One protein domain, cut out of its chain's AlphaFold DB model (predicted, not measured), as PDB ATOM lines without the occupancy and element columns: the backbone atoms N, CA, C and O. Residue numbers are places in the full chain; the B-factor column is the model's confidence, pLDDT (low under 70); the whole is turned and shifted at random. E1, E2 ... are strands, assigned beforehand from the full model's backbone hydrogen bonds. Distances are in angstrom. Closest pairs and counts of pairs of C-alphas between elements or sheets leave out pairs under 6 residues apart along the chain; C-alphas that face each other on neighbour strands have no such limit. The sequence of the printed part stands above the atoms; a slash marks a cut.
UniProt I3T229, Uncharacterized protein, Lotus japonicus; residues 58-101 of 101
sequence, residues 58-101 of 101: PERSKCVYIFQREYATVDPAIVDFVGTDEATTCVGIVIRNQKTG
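AT A GLANCE: This is residues 58 to 101 of the 101 residues of an uncharacterized protein of Lotus japonicus (UniProt I3T229). There is little regular structure here: a flat, loosely wound chain in which two very short strands, E1 and E2, lie side by side, joined by a wide loop, residues 66 to 80. After E2, residues 84 to 101 run on, turn near Thr 89 and fold back. The 44 printed residues hold no named helix and two strands, E1 then E2, in one parallel sheet; the class is all strand, with 6 residues in named elements. The whole is loose, with a radius of gyration of the C-alphas of 11.9 A and spans of 35 by 28 by 13 A.

HOW THE PARTS SIT: E1, residues 63 to 65, and E2, residues 81 to 83, are parallel neighbours at 14 degrees. C-alphas 64 and 82 face each other at 4.7 A. N 64 and O 81, 2.9 A apart, are within hydrogen-bond range.

IN THESE COORDINATES: E1 begins at C-alpha 63 (79.684, 88.962, 138.625) and is 6.4 A long. E2, 6.6 A long, ends at C-alpha 83 (78.122, 96.237, 140.344).

THE WHOLE: The farthest C-alphas, of Pro 58 and Thr 89, are 37.8 A apart. The printed part has no cut. E1 to E2 is a long link. Residues 58 to 60 have pLDDT under 70.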
ATOM      1  N   PRO A  58      87.357  79.431 129.414       50.59
ATOM      2  CA  PRO A  58      87.101  78.587 130.587       50.59
ATOM      3  C   PRO A  58      86.940  79.363 131.909       50.59
ATOM      4  O   PRO A  58      86.672  78.747 132.938       50.59
ATOM      5  N   GLU A  59      87.047  80.692 131.901       58.34
ATOM      6  CA  GLU A  59      86.881  81.537 133.088       58.34
ATOM      7  C   GLU A  59      85.856  82.637 132.796       58.34
ATOM      8  O   GLU A  59      86.184  83.743 132.368       58.34
ATOM      9  N   ARG A  60      84.574  82.310 132.990       69.44
ATOM     10  CA  ARG A  60      83.517  83.325 133.064       69.44
ATOM     11  C   ARG A  60      83.759  84.165 134.317       69.44
ATOM     12  O   ARG A  60      83.787  83.603 135.412       69.44
ATOM     13  N   SER A  61      83.894  85.481 134.156       79.06
ATOM     14  CA  SER A  61      83.934  86.414 135.283       79.06
ATOM     15  C   SER A  61      82.699  86.215 136.162       79.06
ATOM     16  O   SER A  61      81.566  86.274 135.678       79.06
ATOM     17  N   LYS A  62      82.903  85.981 137.454       88.88
ATOM     18  CA  LYS A  62      81.826  85.818 138.430       88.88
ATOM     19  C   LYS A  62      81.379  87.197 138.896       88.88
ATOM     20  O   LYS A  62      82.046  87.838 139.708       88.88
ATOM     21  N   CYS A  63      80.253  87.647 138.356       90.44
ATOM     22  CA  CYS A  63      79.684  88.962 138.625       90.44
ATOM     23  C   CYS A  63      78.482  88.861 139.574       90.44
ATOM     24  O   CYS A  63      77.632  87.986 139.417       90.44
ATOM     25  N   VAL A  64      78.378  89.792 140.519       93.56
ATOM     26  CA  VAL A  64      77.183  90.005 141.346       93.56
ATOM     27  C   VAL A  64      76.576  91.352 140.973       93.56
ATOM     28  O   VAL A  64      77.195  92.397 141.185       93.56
ATOM     29  N   TYR A  65      75.366  91.322 140.418       94.69
ATOM     30  CA  TYR A  65      74.577  92.520 140.143       94.69
ATOM     31  C   TYR A  65      73.649  92.809 141.327       94.69
ATOM     32  O   TYR A  65      72.967  91.905 141.804       94.69
ATOM     33  N   ILE A  66      73.643  94.051 141.806       96.81
ATOM     34  CA  ILE A  66      72.849  94.507 142.951       96.81
ATOM     35  C   ILE A  66      71.793  95.483 142.438       96.81
ATOM     36  O   ILE A  66      72.143  96.500 141.838       96.81
ATOM     37  N   PHE A  67      70.511  95.208 142.687       97.00
ATOM     38  CA  PHE A  67      69.447  96.148 142.343       97.00
ATOM     39  C   PHE A  67      69.347  97.297 143.350       97.00
ATOM     40  O   PHE A  67      69.813  97.240 144.491       97.00
ATOM     41  N   GLN A  68      68.671  98.369 142.943       97.06
ATOM     42  CA  GLN A  68      68.364  99.484 143.829       97.06
ATOM     43  C   GLN A  68      67.647  98.989 145.102       97.06
ATOM     44  O   GLN A  68      66.623  98.314 145.025       97.06
ATOM     45  N   ARG A  69      68.144  99.407 146.277       96.00
ATOM     46  CA  ARG A  69      67.694  98.993 147.629       96.00
ATOM     47  C   ARG A  69      68.118  97.586 148.064       96.00
ATOM     48  O   ARG A  69      67.726  97.172 149.155       96.00
ATOM     49  N   GLU A  70      68.938  96.893 147.286       97.81
ATOM     50  CA  GLU A  70      69.614  95.674 147.724       97.81
ATOM     51  C   GLU A  70      71.006  95.982 148.283       97.81
ATOM     52  O   GLU A  70      71.579  97.054 148.072       97.81
ATOM     53  N   TYR A  71      71.552  95.024 149.025       97.06
ATOM     54  CA  TYR A  71      72.941  95.038 149.458       97.06
ATOM     55  C   TYR A  71      73.502  93.620 149.394       97.06
ATOM     56  O   TYR A  71      72.779  92.643 149.586       97.06
ATOM     57  N   ALA A  72      74.806  93.516 149.159       96.62
ATOM     58  CA  ALA A  72      75.527  92.256 149.195       96.62
ATOM     59  C   ALA A  72      76.874  92.440 149.892       96.62
ATOM     60  O   ALA A  72      77.492  93.504 149.837       96.62
ATOM     61  N   THR A  73      77.338  91.372 150.526       96.38
ATOM     62  CA  THR A  73      78.727  91.187 150.944       96.38
ATOM     63  C   THR A  73      79.255  89.987 150.182       96.38
ATOM     64  O   THR A  73      78.551  88.979 150.098       96.38
ATOM     65  N   VAL A  74      80.460  90.073 149.632       94.44
ATOM     66  CA  VAL A  74      81.014  89.015 148.781       94.44
ATOM     67  C   VAL A  74      82.333  88.502 149.332       94.44
ATOM     68  O   VAL A  74      83.057  89.236 150.003       94.44
ATOM     69  N   ASP A  75      82.642  87.247 149.023       94.06
ATOM     70  CA  ASP A  75      83.972  86.684 149.226       94.06
ATOM     71  C   ASP A  75      84.808  86.922 147.952       94.06
ATOM     72  O   ASP A  75      84.461  86.388 146.889       94.06
ATOM     73  N   PRO A  76      85.896  87.714 148.022       92.06
ATOM     74  CA  PRO A  76      86.739  88.005 146.863       92.06
ATOM     75  C   PRO A  76      87.452  86.765 146.302       92.06
ATOM     76  O   PRO A  76      87.973  86.829 145.195       92.06
ATOM     77  N   ALA A  77      87.493  85.638 147.026       92.50
ATOM     78  CA  ALA A  77      88.049  84.387 146.508       92.50
ATOM     79  C   ALA A  77      87.172  83.750 145.417       92.50
ATOM     80  O   ALA A  77      87.635  82.875 144.683       92.50
ATOM     81  N   ILE A  78      85.899  84.148 145.327       91.62
ATOM     82  CA  ILE A  78      84.917  83.523 144.435       91.62
ATOM     83  C   ILE A  78      84.062  84.518 143.644       91.62
ATOM     84  O   ILE A  78      83.247  84.067 142.845       91.62
ATOM     85  N   VAL A  79      84.215  85.828 143.842       92.12
ATOM     86  CA  VAL A  79      83.521  86.874 143.073       92.12
ATOM     87  C   VAL A  79      84.549  87.844 142.511       92.12
ATOM     88  O   VAL A  79      85.303  88.454 143.266       92.12
ATOM     89  N   ASP A  80      84.533  88.019 141.192       90.38
ATOM     90  CA  ASP A  80      85.469  88.896 140.487       90.38
ATOM     91  C   ASP A  80      84.965  90.343 140.454       90.38
ATOM     92  O   ASP A  80      85.747  91.289 140.574       90.38
ATOM     93  N   PHE A  81      83.648  90.531 140.305       91.75
ATOM     94  CA  PHE A  81      83.039  91.852 140.165       91.75
ATOM     95  C   PHE A  81      81.719  91.974 140.922       91.75
ATOM     96  O   PHE A  81      80.898  91.059 140.944       91.75
ATOM     97  N   VAL A  82      81.492  93.158 141.488       93.75
ATOM     98  CA  VAL A  82      80.215  93.568 142.077       93.75
ATOM     99  C   VAL A  82      79.830  94.904 141.466       93.75
ATOM    100  O   VAL A  82      80.665  95.809 141.399       93.75
ATOM    101  N   GLY A  83      78.587  95.032 141.015       94.00
ATOM    102  CA  GLY A  83      78.122  96.237 140.344       94.00
ATOM    103  C   GLY A  83      76.634  96.494 140.527       94.00
ATOM    104  O   GLY A  83      75.861  95.610 140.878       94.00
ATOM    105  N   THR A  84      76.258  97.737 140.268       95.25
ATOM    106  CA  THR A  84      74.884  98.224 140.121       95.25
ATOM    107  C   THR A  84      74.899  99.201 138.955       95.25
ATOM    108  O   THR A  84      75.926  99.838 138.709       95.25
ATOM    109  N   ASP A  85      73.774  99.347 138.271       94.38
ATOM    110  CA  ASP A  85      73.578 100.368 137.242       94.38
ATOM    111  C   ASP A  85      72.311 101.192 137.550       94.38
ATOM    112  O   ASP A  85      71.707 101.036 138.613       94.38
ATOM    113  N   GLU A  86      71.947 102.115 136.661       94.38
ATOM    114  CA  GLU A  86      70.736 102.946 136.701       94.38
ATOM    115  C   GLU A  86      70.650 103.901 137.912       94.38
ATOM    116  O   GLU A  86      69.602 104.478 138.221       94.38
ATOM    117  N   ALA A  87      71.783 104.152 138.574       93.75
ATOM    118  CA  ALA A  87      71.907 105.117 139.663       93.75
ATOM    119  C   ALA A  87      71.916 106.564 139.128       93.75
ATOM    120  O   ALA A  87      72.964 107.172 138.930       93.75
ATOM    121  N   THR A  88      70.727 107.121 138.888       95.25
ATOM    122  CA  THR A  88      70.558 108.512 138.424       95.25
ATOM    123  C   THR A  88      70.603 109.517 139.577       95.25
ATOM    124  O   THR A  88      71.449 110.405 139.608       95.25
ATOM    125  N   THR A  89      69.693 109.371 140.545       95.88
ATOM    126  CA  THR A  89      69.617 110.182 141.777       95.88
ATOM    127  C   THR A  89      69.982 109.388 143.029       95.88
ATOM    128  O   THR A  89      70.200 109.963 144.096       95.88
ATOM    129  N   CYS A  90      70.038 108.063 142.905       95.06
ATOM    130  CA  CYS A  90      70.494 107.170 143.961       95.06
ATOM    131  C   CYS A  90      72.023 107.153 144.026       95.06
ATOM    132  O   CYS A  90      72.705 107.524 143.074       95.06
ATOM    133  N   VAL A  91      72.559 106.679 145.149       94.19
ATOM    134  CA  VAL A  91      74.004 106.521 145.344       94.19
ATOM    135  C   VAL A  91      74.343 105.055 145.588       94.19
ATOM    136  O   VAL A  91      73.754 104.411 146.456       94.19
ATOM    137  N   GLY A  92      75.301 104.533 144.823       95.06
ATOM    138  CA  GLY A  92      75.943 103.254 145.116       95.06
ATOM    139  C   GLY A  92      76.974 103.434 146.229       95.06
ATOM    140  O   GLY A  92      77.759 104.383 146.200       95.06
ATOM    141  N   ILE A  93      76.975 102.541 147.218       95.69
ATOM    142  CA  ILE A  93      77.913 102.583 148.346       95.69
ATOM    143  C   ILE A  93      78.737 101.299 148.342       95.69
ATOM    144  O   ILE A  93      78.186 100.204 148.394       95.69
ATOM    145  N   VAL A  94      80.064 101.446 148.325       95.69
ATOM    146  CA  VAL A  94      81.015 100.335 148.438       95.69
ATOM    147  C   VAL A  94      81.841 100.526 149.704       95.69
ATOM    148  O   VAL A  94      82.478 101.561 149.891       95.69
ATOM    149  N   ILE A  95      81.836  99.517 150.575       95.56
ATOM    150  CA  ILE A  95      82.638  99.471 151.800       95.56
ATOM    151  C   ILE A  95      83.544  98.251 151.695       95.56
ATOM    152  O   ILE A  95      83.062  97.144 151.479       95.56
ATOM    153  N   ARG A  96      84.854  98.462 151.840       95.12
ATOM    154  CA  ARG A  96      85.871  97.430 151.634       95.12
ATOM    155  C   ARG A  96      86.800  97.336 152.838       95.12
ATOM    156  O   ARG A  96      87.334  98.358 153.278       95.12
ATOM    157  N   ASN A  97      87.057  96.128 153.331       94.25
ATOM    158  CA  ASN A  97      88.105  95.900 154.319       94.25
ATOM    159  C   ASN A  97      89.406  95.558 153.591       94.25
ATOM    160  O   ASN A  97      89.618  94.436 153.147       94.25
ATOM    161  N   GLN A  98      90.338  96.507 153.537       91.75
ATOM    162  CA  GLN A  98      91.603  96.323 152.818       91.75
ATOM    163  C   GLN A  98      92.433  95.105 153.270       91.75
ATOM    164  O   GLN A  98      93.291  94.664 152.510       91.75
ATOM    165  N   LYS A  99      92.203  94.559 154.475       93.44
ATOM    166  CA  LYS A  99      92.919  93.375 154.978       93.44
ATOM    167  C   LYS A  99      92.317  92.053 154.508       93.44
ATOM    168  O   LYS A  99      93.066  91.106 154.310       93.44
ATOM    169  N   THR A 100      90.993  91.973 154.392       91.50
ATOM    170  CA  THR A 100      90.277  90.709 154.135       91.50
ATOM    171  C   THR A 100      89.572  90.662 152.787       91.50
ATOM    172  O   THR A 100      89.118  89.594 152.398       91.50
ATOM    173  N   GLY A 101      89.491  91.793 152.081       85.81
ATOM    174  CA  GLY A 101      88.515  91.989 151.012       85.81
ATOM    175  C   GLY A 101      87.356  92.791 151.550       85.81
ATOM    176  O   GLY A 101      86.580  92.230 152.344       85.81
TER     177      GLY A 101